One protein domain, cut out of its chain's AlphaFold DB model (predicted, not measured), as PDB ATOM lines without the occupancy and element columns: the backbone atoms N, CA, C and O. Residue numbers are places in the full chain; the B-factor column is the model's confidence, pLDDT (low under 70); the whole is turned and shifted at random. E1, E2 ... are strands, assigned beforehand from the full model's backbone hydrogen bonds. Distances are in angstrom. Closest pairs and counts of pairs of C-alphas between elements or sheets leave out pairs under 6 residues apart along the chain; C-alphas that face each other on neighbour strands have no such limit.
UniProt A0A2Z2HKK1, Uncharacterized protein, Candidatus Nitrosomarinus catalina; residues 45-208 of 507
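Overview. This is residues 45 to 208 of the 507 residues of an uncharacterized protein of Candidatus Nitrosomarinus catalina (UniProt A0A2Z2HKK1). With little regular structure, this is a sandwich, two sheets face to face: branched, mixed E1, E2, E4, E5, E10 over antiparallel E3-E11-E12; hairpins E6-E7 and E8-E9 reach away as two arms. The 164 printed residues hold twelve strands, E1 to E12 along the chain, with 64 residues, and no named helix: all strand. It is compact, radius of gyration of the C-alphas 16.6 A, spanning 57 by 42 by 27 A.

Arrangement. Start at E5, residues 123 to 130: on one side is antiparallel E2, residues 70 to 76 (N 126 to O 73, 2.9 A). On the other are antiparallel E4, residues 114 to 116 (N 125 to O 115, 2.8 A), and parallel E10, residues 178 to 180 (N 129 to O 178, 2.7 A). E1, residues 45 to 48, forms a hairpin with E2 (N 46 to O 74, 2.8 A). In the other sheet of the sandwich, inner strand E11, residues 187 to 196, is antiparallel to E3, residues 99 to 103 (N 101 to O 192, 2.9 A), and E12, residues 199 to 207 (N 191 to O 203, 2.8 A).

Along the chain. Find C-alpha 45, where E1 begins, at (-37.276, 75.763, 1.309); E12, 27.1 A long, ends at C-alpha 207, (-32.770, 93.328, 3.902). Among the hairpins are E6, residues 137 to 141, with E7, residues 144 to 147, and E8, residues 159 to 161, with E9, residues 164 to 166.

Size, cuts and confidence. The farthest C-alphas, Pro 84 and Asn 142, are 57.2 A apart; the printed part has no cut. Long links are E1 to E2, E2 to E3, E7 to E8 and E9 to E10; pLDDT is under 70 at 29 residues, among them 157 to 175.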
ATOM      1  N   MET A  45     -38.351  74.879   0.848       92.81
ATOM      2  CA  MET A  45     -37.276  75.763   1.309       92.81
ATOM      3  C   MET A  45     -37.851  76.860   2.217       92.81
ATOM      4  O   MET A  45     -38.905  77.424   1.899       92.81
ATOM      5  N   LYS A  46     -37.177  77.182   3.322       91.94
ATOM      6  CA  LYS A  46     -37.534  78.253   4.266       91.94
ATOM      7  C   LYS A  46     -36.301  79.059   4.669       91.94
ATOM      8  O   LYS A  46     -35.213  78.501   4.788       91.94
ATOM      9  N   PHE A  47     -36.508  80.350   4.912       93.12
ATOM     10  CA  PHE A  47     -35.552  81.204   5.609       93.12
ATOM     11  C   PHE A  47     -35.999  81.351   7.061       93.12
ATOM     12  O   PHE A  47     -37.156  81.683   7.315       93.12
ATOM     13  N   CYS A  48     -35.091  81.088   7.992       81.44
ATOM     14  CA  CYS A  48     -35.329  81.152   9.426       81.44
ATOM     15  C   CYS A  48     -34.397  82.198  10.046       81.44
ATOM     16  O   CYS A  48     -33.218  82.292   9.681       81.44
ATOM     17  N   MET A  49     -34.904  82.982  10.998       74.31
ATOM     18  CA  MET A  49     -34.068  83.904  11.780       74.31
ATOM     19  C   MET A  49     -33.325  83.218  12.936       74.31
ATOM     20  O   MET A  49     -32.406  83.794  13.512       74.31
ATOM     21  N   ASN A  50     -33.688  81.978  13.257       70.81
ATOM     22  CA  ASN A  50     -33.062  81.151  14.280       70.81
ATOM     23  C   ASN A  50     -32.432  79.878  13.687       70.81
ATOM     24  O   ASN A  50     -32.815  79.398  12.620       70.81
ATOM     25  N   ALA A  51     -31.479  79.304  14.425       68.50
ATOM     26  CA  ALA A  51     -30.886  78.005  14.121       68.50
ATOM     27  C   ALA A  51     -31.884  76.874  14.425       68.50
ATOM     28  O   ALA A  51     -31.854  76.286  15.505       68.50
ATOM     29  N   ALA A  52     -32.796  76.615  13.494       67.00
ATOM     30  CA  ALA A  52     -33.790  75.556  13.609       67.00
ATOM     31  C   ALA A  52     -33.252  74.219  13.074       67.00
ATOM     32  O   ALA A  52     -32.578  74.176  12.046       67.00
ATOM     33  N   THR A  53     -33.578  73.123  13.760       68.25
ATOM     34  CA  THR A  53     -33.232  71.751  13.344       68.25
ATOM     35  C   THR A  53     -34.434  70.967  12.821       68.25
ATOM     36  O   THR A  53     -34.266  69.842  12.347       68.25
ATOM     37  N   THR A  54     -35.631  71.567  12.865       69.31
ATOM     38  CA  THR A  54     -36.885  71.050  12.303       69.31
ATOM     39  C   THR A  54     -37.615  72.142  11.511       69.31
ATOM     40  O   THR A  54     -37.333  73.333  11.646       69.31
ATOM     41  N   MET A  55     -38.589  71.754  10.683       71.19
ATOM     42  CA  MET A  55     -39.392  72.704   9.897       71.19
ATOM     43  C   MET A  55     -40.388  73.513  10.738       71.19
ATOM     44  O   MET A  55     -40.855  74.560  10.276       71.19
ATOM     45  N   GLN A  56     -40.744  73.001  11.917       68.81
ATOM     46  CA  GLN A  56     -41.676  73.588  12.876       68.81
ATOM     47  C   GLN A  56     -40.984  74.621  13.767       68.81
ATOM     48  O   GLN A  56     -41.598  75.629  14.095       68.81
ATOM     49  N   ASP A  57     -39.710  74.397  14.096       65.56
ATOM     50  CA  ASP A  57     -38.926  75.296  14.952       65.56
ATOM     51  C   ASP A  57     -38.360  76.500  14.190       65.56
ATOM     52  O   ASP A  57     -37.755  77.389  14.784       65.56
ATOM     53  N   CYS A  58     -38.521  76.520  12.865       71.81
ATOM     54  CA  CYS A  58     -38.128  77.637  12.019       71.81
ATOM     55  C   CYS A  58     -39.004  78.856  12.315       71.81
ATOM     56  O   CYS A  58     -40.179  78.891  11.942       71.81
ATOM     57  N   ASP A  59     -38.403  79.873  12.926       72.75
ATOM     58  CA  ASP A  59     -38.973  81.210  13.000       72.75
ATOM     59  C   ASP A  59     -38.815  81.868  11.625       72.75
ATOM     60  O   ASP A  59     -37.768  82.430  11.280       72.75
ATOM     61  N   GLU A  60     -39.817  81.640  10.774       82.19
ATOM     62  CA  GLU A  60     -39.789  82.028   9.368       82.19
ATOM     63  C   GLU A  60     -39.743  83.546   9.204       82.19
ATOM     64  O   GLU A  60     -40.675  84.259   9.582       82.19
ATOM     65  N   LYS A  61     -38.696  84.037   8.538       85.31
ATOM     66  CA  LYS A  61     -38.529  85.459   8.247       85.31
ATOM     67  C   LYS A  61     -38.051  85.650   6.813       85.31
ATOM     68  O   LYS A  61     -37.126  84.990   6.356       85.31
ATOM     69  N   TYR A  62     -38.712  86.552   6.088       92.00
ATOM     70  CA  TYR A  62     -38.429  86.822   4.672       92.00
ATOM     71  C   TYR A  62     -38.133  88.298   4.378       92.00
ATOM     72  O   TYR A  62     -37.744  88.616   3.259       92.00
ATOM     73  N   SER A  63     -38.299  89.193   5.353       91.50
ATOM     74  CA  SER A  63     -38.040  90.629   5.214       91.50
ATOM     75  C   SER A  63     -37.564  91.231   6.533       91.50
ATOM     76  O   SER A  63     -37.744  90.626   7.594       91.50
ATOM     77  N   GLY A  64     -36.964  92.423   6.477       87.69
ATOM     78  CA  GLY A  64     -36.462  93.132   7.657       87.69
ATOM     79  C   GLY A  64     -35.215  92.496   8.279       87.69
ATOM     80  O   GLY A  64     -35.065  92.507   9.506       87.69
ATOM     81  N   TYR A  65     -34.377  91.857   7.458       90.94
ATOM     82  CA  TYR A  65     -32.990  91.557   7.820       90.94
ATOM     83  C   TYR A  65     -32.124  92.828   7.720       90.94
ATOM     84  O   TYR A  65     -32.501  93.772   7.028       90.94
ATOM     85  N   THR A  66     -30.968  92.839   8.382       91.19
ATOM     86  CA  THR A  66     -29.911  93.858   8.226       91.19
ATOM     87  C   THR A  66     -28.912  93.461   7.141       91.19
ATOM     88  O   THR A  66     -28.844  92.300   6.740       91.19
ATOM     89  N   HIS A  67     -28.066  94.394   6.704       91.50
ATOM     90  CA  HIS A  67     -27.022  94.157   5.695       91.50
ATOM     91  C   HIS A  67     -25.906  93.178   6.116       91.50
ATOM     92  O   HIS A  67     -25.156  92.727   5.246       91.50
ATOM     93  N   THR A  68     -25.797  92.800   7.397       91.00
ATOM     94  CA  THR A  68     -24.800  91.824   7.896       91.00
ATOM     95  C   THR A  68     -25.403  90.615   8.616       91.00
ATOM     96  O   THR A  68     -24.688  89.825   9.244       91.00
ATOM     97  N   ASP A  69     -26.719  90.426   8.509       88.44
ATOM     98  CA  ASP A  69     -27.403  89.353   9.221       88.44
ATOM     99  C   ASP A  69     -26.923  87.952   8.826       88.44
ATOM    100  O   ASP A  69     -26.489  87.660   7.702       88.44
ATOM    101  N   ARG A  70     -27.073  87.042   9.791       86.50
ATOM    102  CA  ARG A  70     -26.955  85.603   9.588       86.50
ATOM    103  C   ARG A  70     -28.347  85.019   9.358       86.50
ATOM    104  O   ARG A  70     -29.239  85.161  10.186       86.50
ATOM    105  N   ILE A  71     -28.496  84.307   8.253       89.06
ATOM    106  CA  ILE A  71     -29.743  83.695   7.812       89.06
ATOM    107  C   ILE A  71     -29.564  82.178   7.786       89.06
ATOM    108  O   ILE A  71     -28.601  81.664   7.209       89.06
ATOM    109  N   TYR A  72     -30.504  81.462   8.395       88.75
ATOM    110  CA  TYR A  72     -30.558  80.005   8.351       88.75
ATOM    111  C   TYR A  72     -31.512  79.583   7.238       88.75
ATOM    112  O   TYR A  72     -32.627  80.089   7.135       88.75
ATOM    113  N   VAL A  73     -31.069  78.676   6.377       94.50
ATOM    114  CA  VAL A  73     -31.845  78.182   5.241       94.50
ATOM    115  C   VAL A  73     -32.134  76.712   5.475       94.50
ATOM    116  O   VAL A  73     -31.210  75.905   5.526       94.50
ATOM    117  N   LEU A  74     -33.411  76.368   5.611       92.00
ATOM    118  CA  LEU A  74     -33.859  74.988   5.758       92.00
ATOM    119  C   LEU A  74     -34.477  74.489   4.460       92.00
ATOM    120  O   LEU A  74     -35.345  75.146   3.887       92.00
ATOM    121  N   ILE A  75     -34.048  73.314   4.013       93.06
ATOM    122  CA  ILE A  75     -34.581  72.628   2.840       93.06
ATOM    123  C   ILE A  75     -35.045  71.240   3.268       93.06
ATOM    124  O   ILE A  75     -34.231  70.364   3.531       93.06
ATOM    125  N   TYR A  76     -36.354  71.019   3.314       90.00
ATOM    126  CA  TYR A  76     -36.911  69.677   3.428       90.00
ATOM    127  C   TYR A  76     -36.945  69.028   2.047       90.00
ATOM    128  O   TYR A  76     -37.608  69.536   1.138       90.00
ATOM    129  N   ALA A  77     -36.229  67.920   1.884       88.50
ATOM    130  CA  ALA A  77     -36.099  67.201   0.627       88.50
ATOM    131  C   ALA A  77     -35.851  65.703   0.865       88.50
ATOM    132  O   ALA A  77     -34.786  65.177   0.561       88.50
ATOM    133  N   ASN A  78     -36.873  64.991   1.346       81.94
ATOM    134  CA  ASN A  78     -36.775  63.567   1.699       81.94
ATOM    135  C   ASN A  78     -36.298  62.649   0.554       81.94
ATOM    136  O   ASN A  78     -35.779  61.572   0.798       81.94
ATOM    137  N   GLY A  79     -36.472  63.058  -0.707       80.25
ATOM    138  CA  GLY A  79     -35.960  62.304  -1.859       80.25
ATOM    139  C   GLY A  79     -34.431  62.296  -1.997       80.25
ATOM    140  O   GLY A  79     -33.934  61.595  -2.868       80.25
ATOM    141  N   TYR A  80     -33.721  63.077  -1.179       84.56
ATOM    142  CA  TYR A  80     -32.258  63.191  -1.152       84.56
ATOM    143  C   TYR A  80     -31.660  62.700   0.180       84.56
ATOM    144  O   TYR A  80     -30.476  62.909   0.418       84.56
ATOM    145  N   ASN A  81     -32.481  62.079   1.033       85.00
ATOM    146  CA  ASN A  81     -32.069  61.358   2.236       85.00
ATOM    147  C   ASN A  81     -31.927  59.875   1.871       85.00
ATOM    148  O   ASN A  81     -32.922  59.188   1.624       85.00
ATOM    149  N   GLU A  82     -30.692  59.417   1.718       83.44
ATOM    150  CA  GLU A  82     -30.346  58.118   1.150       83.44
ATOM    151  C   GLU A  82     -29.791  57.141   2.188       83.44
ATOM    152  O   GLU A  82     -30.069  55.939   2.090       83.44
ATOM    153  N   ASP A  83     -29.004  57.625   3.157       79.88
ATOM    154  CA  ASP A  83     -28.368  56.787   4.175       79.88
ATOM    155  C   ASP A  83     -28.997  57.013   5.563       79.88
ATOM    156  O   ASP A  83     -28.659  57.978   6.246       79.88
ATOM    157  N   PRO A  84     -29.827  56.075   6.058       74.44
ATOM    158  CA  PRO A  84     -30.512  56.239   7.339       74.44
ATOM    159  C   PRO A  84     -29.570  56.216   8.558       74.44
ATOM    160  O   PRO A  84     -29.992  56.477   9.686       74.44
ATOM    161  N   GLU A  85     -28.294  55.854   8.378       76.06
ATOM    162  CA  GLU A  85     -27.292  55.845   9.447       76.06
ATOM    163  C   GLU A  85     -26.345  57.054   9.391       76.06
ATOM    164  O   GLU A  85     -25.522  57.221  10.299       76.06
ATOM    165  N   LYS A  86     -26.433  57.904   8.359       77.94
ATOM    166  CA  LYS A  86     -25.544  59.059   8.165       77.94
ATOM    167  C   LYS A  86     -26.322  60.333   7.860       77.94
ATOM    168  O   LYS A  86     -27.533  60.320   7.740       77.94
ATOM    169  N   MET A  87     -25.590  61.446   7.819       78.31
ATOM    170  CA  MET A  87     -26.106  62.708   7.302       78.31
ATOM    171  C   MET A  87     -25.722  62.832   5.839       78.31
ATOM    172  O   MET A  87     -24.535  62.766   5.502       78.31
ATOM    173  N   ASP A  88     -26.717  63.080   5.007       84.25
ATOM    174  CA  ASP A  88     -26.516  63.385   3.604       84.25
ATOM    175  C   ASP A  88     -26.269  64.884   3.382       84.25
ATOM    176  O   ASP A  88     -26.422  65.734   4.268       84.25
ATOM    177  N   SER A  89     -25.802  65.235   2.186       87.00
ATOM    178  CA  SER A  89     -25.563  66.627   1.794       87.00
ATOM    179  C   SER A  89     -26.036  66.898   0.372       87.00
ATOM    180  O   SER A  89     -25.824  66.092  -0.530       87.00
ATOM    181  N   ILE A  90     -26.621  68.077   0.165       88.56
ATOM    182  CA  ILE A  90     -27.112  68.568  -1.129       88.56
ATOM    183  C   ILE A  90     -26.282  69.753  -1.626       88.56
ATOM    184  O   ILE A  90     -25.627  70.430  -0.838       88.56
ATOM    185  N   GLY A  91     -26.322  70.024  -2.935       87.06
ATOM    186  CA  GLY A  91     -25.673  71.190  -3.556       87.06
ATOM    187  C   GLY A  91     -24.265  70.959  -4.112       87.06
ATOM    188  O   GLY A  91     -23.772  71.785  -4.879       87.06
ATOM    189  N   LEU A  92     -23.656  69.804  -3.827       76.06
ATOM    190  CA  LEU A  92     -22.278  69.471  -4.210       76.06
ATOM    191  C   LEU A  92     -22.043  69.281  -5.722       76.06
ATOM    192  O   LEU A  92     -20.905  69.022  -6.119       76.06
ATOM    193  N   GLY A  93     -23.074  69.362  -6.575       62.09
ATOM    194  CA  GLY A  93     -22.980  69.277  -8.044       62.09
ATOM    195  C   GLY A  93     -22.469  67.942  -8.616       62.09
ATOM    196  O   GLY A  93     -22.673  67.649  -9.793       62.09
ATOM    197  N   GLN A  94     -21.830  67.104  -7.801       54.59
ATOM    198  CA  GLN A  94     -21.395  65.748  -8.099       54.59
ATOM    199  C   GLN A  94     -22.402  64.757  -7.504       54.59
ATOM    200  O   GLN A  94     -22.975  65.000  -6.447       54.59
ATOM    201  N   ASN A  95     -22.613  63.633  -8.193       54.25
ATOM    202  CA  ASN A  95     -23.492  62.528  -7.782       54.25
ATOM    203  C   ASN A  95     -25.013  62.797  -7.806       54.25
ATOM    204  O   ASN A  95     -25.767  61.956  -7.340       54.25
ATOM    205  N   GLY A  96     -25.486  63.892  -8.413       60.25
ATOM    206  CA  GLY A  96     -26.923  64.091  -8.674       60.25
ATOM    207  C   GLY A  96     -27.721  64.800  -7.574       60.25
ATOM    208  O   GLY A  96     -28.921  64.973  -7.742       60.25
ATOM    209  N   TYR A  97     -27.078  65.299  -6.512       70.00
ATOM    210  CA  TYR A  97     -27.726  66.064  -5.424       70.00
ATOM    211  C   TYR A  97     -27.958  67.558  -5.743       70.00
ATOM    212  O   TYR A  97     -28.099  68.400  -4.847       70.00
ATOM    213  N   GLY A  98     -27.967  67.898  -7.033       81.50
ATOM    214  CA  GLY A  98     -28.187  69.250  -7.530       81.50
ATOM    215  C   GLY A  98     -27.073  70.261  -7.231       81.50
ATOM    216  O   GLY A  98     -26.114  69.969  -6.513       81.50
ATOM    217  N   LYS A  99     -27.202  71.470  -7.793       89.94
ATOM    218  CA  LYS A  99     -26.309  72.614  -7.525       89.94
ATOM    219  C   LYS A  99     -27.042  73.663  -6.695       89.94
ATOM    220  O   LYS A  99     -28.152  74.057  -7.055       89.94
ATOM    221  N   ILE A 100     -26.422  74.122  -5.607       92.75
ATOM    222  CA  ILE A 100     -26.904  75.274  -4.835       92.75
ATOM    223  C   ILE A 100     -26.067  76.496  -5.200       92.75
ATOM    224  O   ILE A 100     -24.845  76.430  -5.266       92.75
ATOM    225  N   SER A 101     -26.737  77.621  -5.412       94.06
ATOM    226  CA  SER A 101     -26.105  78.929  -5.535       94.06
ATOM    227  C   SER A 101     -26.824  79.936  -4.652       94.06
ATOM    228  O   SER A 101     -28.057  79.937  -4.589       94.06
ATOM    229  N   VAL A 102     -26.065  80.824  -4.021       96.25
ATOM    230  CA  VAL A 102     -26.606  81.920  -3.219       96.25
ATOM    231  C   VAL A 102     -26.115  83.236  -3.802       96.25
ATOM    232  O   VAL A 102     -24.928  83.410  -4.067       96.25
ATOM    233  N   THR A 103     -27.041  84.159  -4.039       96.75
ATOM    234  CA  THR A 103     -26.766  85.404  -4.760       96.75
ATOM    235  C   THR A 103     -27.320  86.607  -4.018       96.75
ATOM    236  O   THR A 103     -28.473  86.590  -3.584       96.75
ATOM    237  N   THR A 104     -26.534  87.675  -3.961       96.00
ATOM    238  CA  THR A 104     -26.995  89.045  -3.713       96.00
ATOM    239  C   THR A 104     -26.884  89.841  -5.018       96.00
ATOM    240  O   THR A 104     -26.481  89.310  -6.054       96.00
ATOM    241  N   ARG A 105     -27.240  91.130  -5.001       90.75
ATOM    242  CA  ARG A 105     -26.968  92.026  -6.140       90.75
ATOM    243  C   ARG A 105     -25.463  92.159  -6.413       90.75
ATOM    244  O   ARG A 105     -25.066  92.353  -7.560       90.75
ATOM    245  N   ASP A 106     -24.658  92.050  -5.363       91.44
ATOM    246  CA  ASP A 106     -23.243  92.415  -5.361       91.44
ATOM    247  C   ASP A 106     -22.318  91.199  -5.508       91.44
ATOM    248  O   ASP A 106     -21.153  91.347  -5.883       91.44
ATOM    249  N   ALA A 107     -22.821  89.987  -5.250       94.50
ATOM    250  CA  ALA A 107     -22.033  88.766  -5.328       94.50
ATOM    251  C   ALA A 107     -22.859  87.499  -5.571       94.50
ATOM    252  O   ALA A 107     -24.072  87.439  -5.392       94.50
ATOM    253  N   THR A 108     -22.156  86.445  -5.970       95.00
ATOM    254  CA  THR A 108     -22.676  85.084  -6.099       95.00
ATOM    255  C   THR A 108     -21.659  84.120  -5.501       95.00
ATOM    256  O   THR A 108     -20.456  84.314  -5.687       95.00
ATOM    257  N   ALA A 109     -22.174  83.118  -4.799       92.31
ATOM    258  CA  ALA A 109     -21.474  81.949  -4.289       92.31
ATOM    259  C   ALA A 109     -22.120  80.710  -4.923       92.31
ATOM    260  O   ALA A 109     -23.353  80.625  -5.003       92.31
ATOM    261  N   ASP A 110     -21.315  79.788  -5.440       89.38
ATOM    262  CA  ASP A 110     -21.791  78.685  -6.282       89.38
ATOM    263  C   ASP A 110     -21.127  77.331  -6.002       89.38
ATOM    264  O   ASP A 110     -21.578  76.313  -6.536       89.38
ATOM    265  N   GLU A 111     -20.128  77.304  -5.123       86.44
ATOM    266  CA  GLU A 111     -19.637  76.092  -4.479       86.44
ATOM    267  C   GLU A 111     -20.291  76.003  -3.091       86.44
ATOM    268  O   GLU A 111     -19.773  76.511  -2.097       86.44
ATOM    269  N   ILE A 112     -21.492  75.414  -3.017       87.25
ATOM    270  CA  ILE A 112     -22.292  75.403  -1.783       87.25
ATOM    271  C   ILE A 112     -22.811  74.008  -1.462       87.25
ATOM    272  O   ILE A 112     -23.378  73.338  -2.321       87.25
ATOM    273  N   ALA A 113     -22.688  73.609  -0.198       87.56
ATOM    274  CA  ALA A 113     -23.288  72.386   0.314       87.56
ATOM    275  C   ALA A 113     -24.107  72.634   1.578       87.56
ATOM    276  O   ALA A 113     -23.648  73.315   2.495       87.56
ATOM    277  N   PHE A 114     -25.313  72.073   1.629       89.94
ATOM    278  CA  PHE A 114     -26.135  72.021   2.840       89.94
ATOM    279  C   PHE A 114     -26.170  70.579   3.336       89.94
ATOM    280  O   PHE A 114     -26.251  69.653   2.530       89.94
ATOM    281  N   THR A 115     -26.123  70.390   4.649       87.19
ATOM    282  CA  THR A 115     -26.058  69.066   5.286       87.19
ATOM    283  C   THR A 115     -27.302  68.849   6.125       87.19
ATOM    284  O   THR A 115     -27.865  69.815   6.646       87.19
ATOM    285  N   GLU A 116     -27.747  67.604   6.251       84.38
ATOM    286  CA  GLU A 116     -28.879  67.283   7.113       84.38
ATOM    287  C   GLU A 116     -28.684  67.761   8.560       84.38
ATOM    288  O   GLU A 116     -27.573  67.799   9.092       84.38
ATOM    289  N   THR A 117     -29.783  68.129   9.219       76.88
ATOM    290  CA  THR A 117     -29.789  68.555  10.630       76.88
ATOM    291  C   THR A 117     -29.490  67.402  11.600       76.88
ATOM    292  O   THR A 117     -29.131  67.635  12.757       76.88
ATOM    293  N   GLY A 118     -29.598  66.162  11.124       75.19
ATOM    294  CA  GLY A 118     -29.250  64.913  11.795       75.19
ATOM    295  C   GLY A 118     -29.407  63.737  10.819       75.19
ATOM    296  O   GLY A 118     -29.861  63.962   9.702       75.19
ATOM    297  N   PRO A 119     -29.035  62.503  11.199       75.12
ATOM    298  CA  PRO A 119     -29.211  61.345  10.330       75.12
ATOM    299  C   PRO A 119     -30.682  61.070  10.033       75.12
ATOM    300  O   PRO A 119     -31.509  61.168  10.945       75.12
ATOM    301  N   ASP A 120     -30.976  60.682   8.794       76.94
ATOM    302  CA  ASP A 120     -32.310  60.280   8.333       76.94
ATOM    303  C   ASP A 120     -33.400  61.354   8.536       76.94
ATOM    304  O   ASP A 120     -34.565  61.041   8.802       76.94
ATOM    305  N   THR A 121     -33.049  62.648   8.478       79.75
ATOM    306  CA  THR A 121     -34.044  63.721   8.678       79.75
ATOM    307  C   THR A 121     -34.698  64.173   7.379       79.75
ATOM    308  O   THR A 121     -35.826  64.679   7.405       79.75
ATOM    309  N   GLY A 122     -34.005  64.055   6.241       84.31
ATOM    310  CA  GLY A 122     -34.404  64.674   4.980       84.31
ATOM    311  C   GLY A 122     -34.525  66.192   5.059       84.31
ATOM    312  O   GLY A 122     -35.196  66.793   4.217       84.31
ATOM    313  N   LEU A 123     -33.923  66.815   6.074       86.31
ATOM    314  CA  LEU A 123     -33.965  68.247   6.326       86.31
ATOM    315  C   LEU A 123     -32.548  68.806   6.335       86.31
ATOM    316  O   LEU A 123     -31.801  68.603   7.284       86.31
ATOM    317  N   PHE A 124     -32.213  69.559   5.296       91.25
ATOM    318  CA  PHE A 124     -30.891  70.123   5.065       91.25
ATOM    319  C   PHE A 124     -30.820  71.562   5.565       91.25
ATOM    320  O   PHE A 124     -31.689  72.378   5.251       91.25
ATOM    321  N   LEU A 125     -29.768  71.878   6.313       88.62
ATOM    322  CA  LEU A 125     -29.479  73.211   6.819       88.62
ATOM    323  C   LEU A 125     -28.325  73.841   6.038       88.62
ATOM    324  O   LEU A 125     -27.311  73.207   5.756       88.62
ATOM    325  N   GLY A 126     -28.477  75.124   5.736       90.25
ATOM    326  CA  GLY A 126     -27.421  76.000   5.259       90.25
ATOM    327  C   GLY A 126     -27.388  77.299   6.047       90.25
ATOM    328  O   GLY A 126     -28.419  77.772   6.526       90.25
ATOM    329  N   ILE A 127     -26.205  77.898   6.169       89.06
ATOM    330  CA  ILE A 127     -26.030  79.198   6.819       89.06
ATOM    331  C   ILE A 127     -25.505  80.192   5.791       89.06
ATOM    332  O   ILE A 127     -24.457  79.968   5.181       89.06
ATOM    333  N   VAL A 128     -26.211  81.309   5.638       92.25
ATOM    334  CA  VAL A 128     -25.790  82.443   4.815       92.25
ATOM    335  C   VAL A 128     -25.516  83.633   5.727       92.25
ATOM    336  O   VAL A 128     -26.389  84.070   6.466       92.25
ATOM    337  N   LYS A 129     -24.292  84.153   5.699       91.12
ATOM    338  CA  LYS A 129     -23.864  85.356   6.418       91.12
ATOM    339  C   LYS A 129     -23.709  86.490   5.413       91.12
ATOM    340  O   LYS A 129     -22.847  86.427   4.536       91.12
ATOM    341  N   MET A 130     -24.522  87.525   5.542       92.56
ATOM    342  CA  MET A 130     -24.267  88.769   4.826       92.56
ATOM    343  C   MET A 130     -23.120  89.515   5.517       92.56
ATOM    344  O   MET A 130     -22.851  89.293   6.697       92.56
ATOM    345  N   THR A 131     -22.372  90.331   4.779       92.62
ATOM    346  CA  THR A 131     -21.129  90.938   5.297       92.62
ATOM    347  C   THR A 131     -21.011  92.439   5.054       92.62
ATOM    348  O   THR A 131     -19.950  93.006   5.326       92.62
ATOM    349  N   GLY A 132     -22.080  93.077   4.573       92.88
ATOM    350  CA  GLY A 132     -22.090  94.497   4.230       92.88
ATOM    351  C   GLY A 132     -21.218  94.831   3.017       92.88
ATOM    352  O   GLY A 132     -20.629  93.948   2.378       92.88
ATOM    353  N   GLU A 133     -21.125  96.124   2.711       91.75
ATOM    354  CA  GLU A 133     -20.229  96.636   1.676       91.75
ATOM    355  C   GLU A 133     -18.816  96.763   2.255       91.75
ATOM    356  O   GLU A 133     -18.616  97.195   3.389       91.75
ATOM    357  N   LYS A 134     -17.810  96.346   1.490       91.81
ATOM    358  CA  LYS A 134     -16.432  96.317   1.979       91.81
ATOM    359  C   LYS A 134     -15.962  97.713   2.390       91.81
ATOM    360  O   LYS A 134     -16.006  98.631   1.578       91.81
ATOM    361  N   ASP A 135     -15.422  97.817   3.605       90.19
ATOM    362  CA  ASP A 135     -14.877  99.050   4.181       90.19
ATOM    363  C   ASP A 135     -15.921 100.182   4.321       90.19
ATOM    364  O   ASP A 135     -15.545 101.328   4.571       90.19
ATOM    365  N   PHE A 136     -17.220  99.877   4.191       90.75
ATOM    366  CA  PHE A 136     -18.291 100.844   4.413       90.75
ATOM    367  C   PHE A 136     -18.389 101.193   5.895       90.75
ATOM    368  O   PHE A 136     -18.483 100.302   6.740       90.75
ATOM    369  N   VAL A 137     -18.342 102.486   6.196       91.44
ATOM    370  CA  VAL A 137     -18.298 103.021   7.556       91.44
ATOM    371  C   VAL A 137     -19.722 103.228   8.054       91.44
ATOM    372  O   VAL A 137     -20.394 104.154   7.609       91.44
ATOM    373  N   VAL A 138     -20.172 102.372   8.971       91.25
ATOM    374  CA  VAL A 138     -21.520 102.474   9.560       91.25
ATOM    375  C   VAL A 138     -21.567 103.455  10.730       91.25
ATOM    376  O   VAL A 138     -22.627 103.967  11.051       91.25
ATOM    377  N   HIS A 139     -20.421 103.720  11.364       90.56
ATOM    378  CA  HIS A 139     -20.284 104.675  12.465       90.56
ATOM    379  C   HIS A 139     -18.877 105.264  12.461       90.56
ATOM    380  O   HIS A 139     -17.905 104.513  12.335       90.56
ATOM    381  N   ASP A 140     -18.769 106.580  12.615       89.88
ATOM    382  CA  ASP A 140     -17.496 107.303  12.701       89.88
ATOM    383  C   ASP A 140     -17.615 108.432  13.722       89.88
ATOM    384  O   ASP A 140     -18.077 109.521  13.399       89.88
ATOM    385  N   GLU A 141     -17.227 108.165  14.971       82.50
ATOM    386  CA  GLU A 141     -17.262 109.182  16.024       82.50
ATOM    387  C   GLU A 141     -16.159 108.955  17.061       82.50
ATOM    388  O   GLU A 141     -15.839 107.818  17.416       82.50
ATOM    389  N   ASN A 142     -15.569 110.039  17.580       81.25
ATOM    390  CA  ASN A 142     -14.551 109.998  18.642       81.25
ATOM    391  C   ASN A 142     -13.371 109.025  18.374       81.25
ATOM    392  O   ASN A 142     -12.849 108.362  19.275       81.25
ATOM    393  N   GLY A 143     -12.937 108.924  17.114       77.44
ATOM    394  CA  GLY A 143     -11.855 108.021  16.705       77.44
ATOM    395  C   GLY A 143     -12.243 106.538  16.679       77.44
ATOM    396  O   GLY A 143     -11.351 105.686  16.636       77.44
ATOM    397  N   VAL A 144     -13.542 106.232  16.709       78.31
ATOM    398  CA  VAL A 144     -14.101 104.889  16.546       78.31
ATOM    399  C   VAL A 144     -14.790 104.806  15.193       78.31
ATOM    400  O   VAL A 144     -15.919 105.252  15.027       78.31
ATOM    401  N   GLU A 145     -14.083 104.204  14.238       89.75
ATOM    402  CA  GLU A 145     -14.593 103.913  12.901       89.75
ATOM    403  C   GLU A 145     -14.997 102.432  12.842       89.75
ATOM    404  O   GLU A 145     -14.153 101.537  12.978       89.75
ATOM    405  N   ILE A 146     -16.288 102.167  12.665       89.06
ATOM    406  CA  ILE A 146     -16.857 100.818  12.588       89.06
ATOM    407  C   ILE A 146     -17.196 100.533  11.130       89.06
ATOM    408  O   ILE A 146     -17.937 101.286  10.499       89.06
ATOM    409  N   LYS A 147     -16.636  99.445  10.585       91.75
ATOM    410  CA  LYS A 147     -16.728  99.125   9.156       91.75
ATOM    411  C   LYS A 147     -17.309  97.753   8.891       91.75
ATOM    412  O   LYS A 147     -16.955  96.783   9.561       91.75
ATOM    413  N   ALA A 148     -18.103  97.667   7.834       90.88
ATOM    414  CA  ALA A 148     -18.512  96.403   7.254       90.88
ATOM    415  C   ALA A 148     -17.337  95.679   6.568       90.88
ATOM    416  O   ALA A 148     -16.381  96.277   6.063       90.88
ATOM    417  N   MET A 149     -17.411  94.348   6.561       88.62
ATOM    418  CA  MET A 149     -16.295  93.485   6.176       88.62
ATOM    419  C   MET A 149     -16.231  93.227   4.667       88.62
ATOM    420  O   MET A 149     -15.140  93.086   4.112       88.62
ATOM    421  N   GLY A 150     -17.392  93.132   4.010       90.56
ATOM    422  CA  GLY A 150     -17.545  92.872   2.579       90.56
ATOM    423  C   GLY A 150     -16.750  91.671   2.074       90.56
ATOM    424  O   GLY A 150     -15.870  91.802   1.218       90.56
ATOM    425  N   MET A 151     -17.052  90.485   2.604       89.38
ATOM    426  CA  MET A 151     -16.411  89.231   2.210       89.38
ATOM    427  C   MET A 151     -17.336  88.377   1.355       89.38
ATOM    428  O   MET A 151     -18.470  88.096   1.736       89.38
ATOM    429  N   ASN A 152     -16.794  87.875   0.247       91.88
ATOM    430  CA  ASN A 152     -17.405  86.803  -0.526       91.88
ATOM    431  C   ASN A 152     -16.640  85.498  -0.271       91.88
ATOM    432  O   ASN A 152     -15.419  85.464  -0.443       91.88
ATOM    433  N   MET A 153     -17.338  84.458   0.174       88.25
ATOM    434  CA  MET A 153     -16.763  83.148   0.452       88.25
ATOM    435  C   MET A 153     -17.823  82.056   0.304       88.25
ATOM    436  O   MET A 153     -18.873  82.105   0.946       88.25
ATOM    437  N   ASP A 154     -17.504  81.040  -0.485       88.19
ATOM    438  CA  ASP A 154     -18.243  79.782  -0.542       88.19
ATOM    439  C   ASP A 154     -18.186  79.033   0.803       88.19
ATOM    440  O   ASP A 154     -17.298  79.273   1.629       88.19
ATOM    441  N   ASN A 155     -19.128  78.115   1.049       82.69
ATOM    442  CA  ASN A 155     -19.136  77.333   2.293       82.69
ATOM    443  C   ASN A 155     -18.452  75.968   2.163       82.69
ATOM    444  O   ASN A 155     -18.368  75.251   3.156       82.69
ATOM    445  N   ILE A 156     -17.933  75.627   0.983       78.88
ATOM    446  CA  ILE A 156     -17.063  74.470   0.787       78.88
ATOM    447  C   ILE A 156     -15.661  74.903   0.337       78.88
ATOM    448  O   ILE A 156     -15.472  75.611  -0.639       78.88
ATOM    449  N   MET A 157     -14.647  74.449   1.068       66.62
ATOM    450  CA  MET A 157     -13.231  74.444   0.718       66.62
ATOM    451  C   MET A 157     -12.809  73.030   0.276       66.62
ATOM    452  O   MET A 157     -12.492  72.182   1.117       66.62
ATOM    453  N   PRO A 158     -12.805  72.715  -1.025       66.38
ATOM    454  CA  PRO A 158     -12.367  71.405  -1.496       66.38
ATOM    455  C   PRO A 158     -10.878  71.173  -1.188       66.38
ATOM    456  O   PRO A 158     -10.019  71.976  -1.555       66.38
ATOM    457  N   MET A 159     -10.539  70.041  -0.561       63.19
ATOM    458  CA  MET A 159      -9.152  69.571  -0.486       63.19
ATOM    459  C   MET A 159      -8.937  68.462  -1.511       63.19
ATOM    460  O   MET A 159      -9.468  67.363  -1.372       63.19
ATOM    461  N   THR A 160      -8.131  68.728  -2.540       66.25
ATOM    462  CA  THR A 160      -7.740  67.703  -3.515       66.25
ATOM    463  C   THR A 160      -6.400  67.087  -3.129       66.25
ATOM    464  O   THR A 160      -5.350  67.713  -3.268       66.25
ATOM    465  N   MET A 161      -6.420  65.826  -2.698       54.12
ATOM    466  CA  MET A 161      -5.218  65.035  -2.419       54.12
ATOM    467  C   MET A 161      -5.189  63.822  -3.348       54.12
ATOM    468  O   MET A 161      -6.146  63.058  -3.419       54.12
ATOM    469  N   MET A 162      -4.089  63.639  -4.090       65.31
ATOM    470  CA  MET A 162      -3.908  62.513  -5.028       65.31
ATOM    471  C   MET A 162      -5.070  62.326  -6.033       65.31
ATOM    472  O   MET A 162      -5.394  61.204  -6.413       65.31
ATOM    473  N   GLY A 163      -5.692  63.423  -6.479       63.28
ATOM    474  CA  GLY A 163      -6.788  63.400  -7.458       63.28
ATOM    475  C   GLY A 163      -8.169  63.070  -6.882       63.28
ATOM    476  O   GLY A 163      -9.121  62.972  -7.650       63.28
ATOM    477  N   VAL A 164      -8.289  62.927  -5.559       57.44
ATOM    478  CA  VAL A 164      -9.568  62.801  -4.855       57.44
ATOM    479  C   VAL A 164      -9.845  64.117  -4.139       57.44
ATOM    480  O   VAL A 164      -9.032  64.563  -3.327       57.44
ATOM    481  N   THR A 165     -10.971  64.748  -4.462       61.69
ATOM    482  CA  THR A 165     -11.473  65.912  -3.728       61.69
ATOM    483  C   THR A 165     -12.320  65.422  -2.565       61.69
ATOM    484  O   THR A 165     -13.285  64.691  -2.778       61.69
ATOM    485  N   THR A 166     -11.948  65.795  -1.344       61.19
ATOM    486  CA  THR A 166     -12.716  65.490  -0.134       61.19
ATOM    487  C   THR A 166     -13.153  66.777   0.560       61.19
ATOM    488  O   THR A 166     -12.468  67.801   0.514       61.19
ATOM    489  N   TYR A 167     -14.305  66.704   1.225       65.00
ATOM    490  CA  TYR A 167     -14.885  67.775   2.045       65.00
ATOM    491  C   TYR A 167     -14.770  67.431   3.537       65.00
ATOM    492  O   TYR A 167     -15.646  67.746   4.331       65.00
ATOM    493  N   ASP A 168     -13.694  66.732   3.918       56.12
ATOM    494  CA  ASP A 168     -13.573  66.002   5.193       56.12
ATOM    495  C   ASP A 168     -13.681  66.889   6.454       56.12
ATOM    496  O   ASP A 168     -13.953  66.395   7.545       56.12
ATOM    497  N   TRP A 169     -13.501  68.203   6.310       55.81
ATOM    498  CA  TRP A 169     -13.610  69.193   7.384       55.81
ATOM    499  C   TRP A 169     -15.052  69.680   7.625       55.81
ATOM    500  O   TRP A 169     -15.327  70.140   8.732       55.81
ATOM    501  N   MET A 170     -15.963  69.536   6.653       62.31
ATOM    502  CA  MET A 170     -17.387  69.848   6.804       62.31
ATOM    503  C   MET A 170     -18.085  68.638   7.434       62.31
ATOM    504  O   MET A 170     -18.445  67.685   6.744       62.31
ATOM    505  N   LYS A 171     -18.202  68.639   8.765       61.81
ATOM    506  CA  LYS A 171     -18.907  67.584   9.507       61.81
ATOM    507  C   LYS A 171     -20.371  67.955   9.746       61.81
ATOM    508  O   LYS A 171     -21.186  67.056   9.918       61.81
ATOM    509  N   SER A 172     -20.699  69.249   9.720       64.81
ATOM    510  CA  SER A 172     -22.049  69.790   9.868       64.81
ATOM    511  C   SER A 172     -22.229  71.101   9.095       64.81
ATOM    512  O   SER A 172     -21.284  71.868   8.908       64.81
ATOM    513  N   ALA A 173     -23.477  71.421   8.745       63.56
ATOM    514  CA  ALA A 173     -23.879  72.726   8.222       63.56
ATOM    515  C   ALA A 173     -23.581  73.903   9.173       63.56
ATOM    516  O   ALA A 173     -23.575  75.052   8.741       63.56
ATOM    517  N   HIS A 174     -23.335  73.637  10.461       66.12
ATOM    518  CA  HIS A 174     -22.917  74.654  11.429       66.12
ATOM    519  C   HIS A 174     -21.424  74.989  11.368       66.12
ATOM    520  O   HIS A 174     -21.034  76.071  11.809       66.12
ATOM    521  N   ASP A 175     -20.596  74.098  10.816       64.31
ATOM    522  CA  ASP A 175     -19.148  74.312  10.710       64.31
ATOM    523  C   ASP A 175     -18.808  75.368   9.650       64.31
ATOM    524  O   ASP A 175     -17.720  75.949   9.657       64.31
ATOM    525  N   VAL A 176     -19.731  75.603   8.712       71.31
ATOM    526  CA  VAL A 176     -19.484  76.369   7.496       71.31
ATOM    527  C   VAL A 176     -20.624  77.333   7.210       71.31
ATOM    528  O   VAL A 176     -21.792  77.041   7.439       71.31
ATOM    529  N   ALA A 177     -20.297  78.506   6.684       83.75
ATOM    530  CA  ALA A 177     -21.297  79.473   6.258       83.75
ATOM    531  C   ALA A 177     -20.867  80.115   4.949       83.75
ATOM    532  O   ALA A 177     -19.699  80.474   4.787       83.75
ATOM    533  N   VAL A 178     -21.835  80.299   4.057       89.94
ATOM    534  CA  VAL A 178     -21.667  81.116   2.860       89.94
ATOM    535  C   VAL A 178     -21.541  82.554   3.334       89.94
ATOM    536  O   VAL A 178     -22.326  82.985   4.177       89.94
ATOM    537  N   LYS A 179     -20.568  83.302   2.824       92.25
ATOM    538  CA  LYS A 179     -20.434  84.731   3.096       92.25
ATOM    539  C   LYS A 179     -20.644  85.499   1.811       92.25
ATOM    540  O   LYS A 179     -19.983  85.203   0.822       92.25
ATOM    541  N   LEU A 180     -21.548  86.468   1.822       94.50
ATOM    542  CA  LEU A 180     -21.809  87.311   0.661       94.50
ATOM    543  C   LEU A 180     -21.765  88.788   1.060       94.50
ATOM    544  O   LEU A 180     -22.347  89.159   2.085       94.50
ATOM    545  N   PRO A 181     -21.090  89.650   0.285       94.69
ATOM    546  CA  PRO A 181     -21.230  91.087   0.439       94.69
ATOM    547  C   PRO A 181     -22.626  91.539  -0.003       94.69
ATOM    548  O   PRO A 181     -23.278  90.923  -0.859       94.69
ATOM    549  N   THR A 182     -23.056  92.640   0.590       93.06
ATOM    550  CA  THR A 182     -24.294  93.366   0.296       93.06
ATOM    551  C   THR A 182     -23.939  94.830   0.048       93.06
ATOM    552  O   THR A 182     -22.913  95.307   0.524       93.06
ATOM    553  N   GLY A 183     -24.727  95.542  -0.750       87.81
ATOM    554  CA  GLY A 183     -24.528  96.972  -0.992       87.81
ATOM    555  C   GLY A 183     -25.240  97.879   0.016       87.81
ATOM    556  O   GLY A 183     -26.059  97.443   0.822       87.81
ATOM    557  N   THR A 184     -25.005  99.183  -0.118       87.00
ATOM    558  CA  THR A 184     -25.616 100.282   0.666       87.00
ATOM    559  C   THR A 184     -27.024 100.677   0.203       87.00
ATOM    560  O   THR A 184     -27.393 101.848   0.146       87.00
ATOM    561  N   GLN A 185     -27.809  99.697  -0.242       85.56
ATOM    562  CA  GLN A 185     -29.200  99.859  -0.669       85.56
ATOM    563  C   GLN A 185     -30.009  98.656  -0.211       85.56
ATOM    564  O   GLN A 185     -29.437  97.588   0.021       85.56
ATOM    565  N   ASP A 186     -31.332  98.797  -0.195       90.06
ATOM    566  CA  ASP A 186     -32.230  97.662  -0.028       90.06
ATOM    567  C   ASP A 186     -31.930  96.583  -1.075       90.06
ATOM    568  O   ASP A 186     -31.617  96.843  -2.259       90.06
ATOM    569  N   GLY A 187     -32.041  95.338  -0.637       92.12
ATOM    570  CA  GLY A 187     -31.700  94.211  -1.477       92.12
ATOM    571  C   GLY A 187     -32.262  92.898  -0.983       92.12
ATOM    572  O   GLY A 187     -33.090  92.826  -0.079       92.12
ATOM    573  N   ALA A 188     -31.848  91.843  -1.672       95.69
ATOM    574  CA  ALA A 188     -32.302  90.500  -1.399       95.69
ATOM    575  C   ALA A 188     -31.151  89.513  -1.515       95.69
ATOM    576  O   ALA A 188     -30.311  89.615  -2.414       95.69
ATOM    577  N   VAL A 189     -31.161  88.528  -0.627       96.69
ATOM    578  CA  VAL A 189     -30.415  87.292  -0.800       96.69
ATOM    579  C   VAL A 189     -31.339  86.271  -1.444       96.69
ATOM    580  O   VAL A 189     -32.502  86.150  -1.067       96.69
ATOM    581  N   THR A 190     -30.842  85.555  -2.442       97.62
ATOM    582  CA  THR A 190     -31.592  84.515  -3.147       97.62
ATOM    583  C   THR A 190     -30.829  83.208  -3.074       97.62
ATOM    584  O   THR A 190     -29.656  83.164  -3.427       97.62
ATOM    585  N   VAL A 191     -31.503  82.153  -2.626       97.19
ATOM    586  CA  VAL A 191     -31.005  80.778  -2.645       97.19
ATOM    587  C   VAL A 191     -31.702  80.064  -3.795       97.19
ATOM    588  O   VAL A 191     -32.932  80.025  -3.864       97.19
ATOM    589  N   ASN A 192     -30.907  79.516  -4.705       95.69
ATOM    590  CA  ASN A 192     -31.349  78.734  -5.852       95.69
ATOM    591  C   ASN A 192     -30.786  77.319  -5.712       95.69
ATOM    592  O   ASN A 192     -29.580  77.159  -5.527       95.69
ATOM    593  N   TRP A 193     -31.653  76.313  -5.791       93.62
ATOM    594  CA  TRP A 193     -31.273  74.907  -5.791       93.62
ATOM    595  C   TRP A 193     -31.841  74.201  -7.017       93.62
ATOM    596  O   TRP A 193     -33.039  73.919  -7.104       93.62
ATOM    597  N   GLU A 194     -30.946  73.873  -7.941       90.69
ATOM    598  CA  GLU A 194     -31.217  73.025  -9.098       90.69
ATOM    599  C   GLU A 194     -31.165  71.568  -8.650       90.69
ATOM    600  O   GLU A 194     -30.146  70.902  -8.814       90.69
ATOM    601  N   ALA A 195     -32.236  71.093  -8.015       84.81
ATOM    602  CA  ALA A 195     -32.303  69.757  -7.433       84.81
ATOM    603  C   ALA A 195     -32.076  68.661  -8.495       84.81
ATOM    604  O   ALA A 195     -31.342  67.706  -8.256       84.81
ATOM    605  N   ASN A 196     -32.650  68.829  -9.694       81.00
ATOM    606  CA  ASN A 196     -32.363  68.020 -10.884       81.00
ATOM    607  C   ASN A 196     -32.704  68.790 -12.180       81.00
ATOM    608  O   ASN A 196     -33.065  69.962 -12.122       81.00
ATOM    609  N   GLU A 197     -32.606  68.136 -13.348       77.19
ATOM    610  CA  GLU A 197     -32.856  68.752 -14.670       77.19
ATOM    611  C   GLU A 197     -34.256  69.378 -14.817       77.19
ATOM    612  O   GLU A 197     -34.426  70.323 -15.588       77.19
ATOM    613  N   ASP A 198     -35.243  68.884 -14.063       79.94
ATOM    614  CA  ASP A 198     -36.643  69.303 -14.155       79.94
ATOM    615  C   ASP A 198     -37.104  70.156 -12.958       79.94
ATOM    616  O   ASP A 198     -38.162  70.789 -13.014       79.94
ATOM    617  N   ILE A 199     -36.341  70.170 -11.859       82.62
ATOM    618  CA  ILE A 199     -36.732  70.803 -10.597       82.62
ATOM    619  C   ILE A 199     -35.681  71.822 -10.174       82.62
ATOM    620  O   ILE A 199     -34.590  71.469  -9.729       82.62
ATOM    621  N   ASN A 200     -36.077  73.093 -10.226       87.62
ATOM    622  CA  ASN A 200     -35.327  74.201  -9.658       87.62
ATOM    623  C   ASN A 200     -36.184  74.947  -8.621       87.62
ATOM    624  O   ASN A 200     -37.317  75.342  -8.910       87.62
ATOM    625  N   ILE A 201     -35.646  75.122  -7.415       91.00
ATOM    626  CA  ILE A 201     -36.289  75.813  -6.299       91.00
ATOM    627  C   ILE A 201     -35.540  77.110  -6.022       91.00
ATOM    628  O   ILE A 201     -34.355  77.095  -5.708       91.00
ATOM    629  N   VAL A 202     -36.257  78.231  -6.075       94.44
ATOM    630  CA  VAL A 202     -35.697  79.563  -5.833       94.44
ATOM    631  C   VAL A 202     -36.496  80.257  -4.745       94.44
ATOM    632  O   VAL A 202     -37.722  80.348  -4.841       94.44
ATOM    633  N   LYS A 203     -35.810  80.776  -3.728       96.44
ATOM    634  CA  LYS A 203     -36.409  81.669  -2.735       96.44
ATOM    635  C   LYS A 203     -35.496  82.832  -2.407       96.44
ATOM    636  O   LYS A 203     -34.277  82.697  -2.436       96.44
ATOM    637  N   SER A 204     -36.114  83.938  -2.010       96.94
ATOM    638  CA  SER A 204     -35.405  85.139  -1.589       96.94
ATOM    639  C   SER A 204     -35.900  85.649  -0.238       96.94
ATOM    640  O   SER A 204     -37.068  85.457   0.106       96.94
ATOM    641  N   ALA A 205     -35.008  86.312   0.488       96.12
ATOM    642  CA  ALA A 205     -35.305  87.120   1.665       96.12
ATOM    643  C   ALA A 205     -34.685  88.514   1.487       96.12
ATOM    644  O   ALA A 205     -33.648  88.637   0.830       96.12
ATOM    645  N   THR A 206     -35.318  89.553   2.033       95.38
ATOM    646  CA  THR A 206     -34.889  90.949   1.865       95.38
ATOM    647  C   THR A 206     -34.241  91.524   3.118       95.38
ATOM    648  O   THR A 206     -34.651  91.223   4.243       95.38
ATOM    649  N   TRP A 207     -33.246  92.382   2.899       92.25
ATOM    650  CA  TRP A 207     -32.770  93.328   3.902       92.25
ATOM    651  C   TRP A 207     -33.185  94.739   3.493       92.25
ATOM    652  O   TRP A 207     -33.302  95.044   2.300       92.25
ATOM    653  N   GLU A 208     -33.420  95.573   4.494       88.56
ATOM    654  CA  GLU A 208     -33.927  96.935   4.347       88.56
ATOM    655  C   GLU A 208     -33.134  97.836   5.287       88.56
ATOM    656  O   GLU A 208     -32.885  97.448   6.429       88.56
TER     657      GLU A 208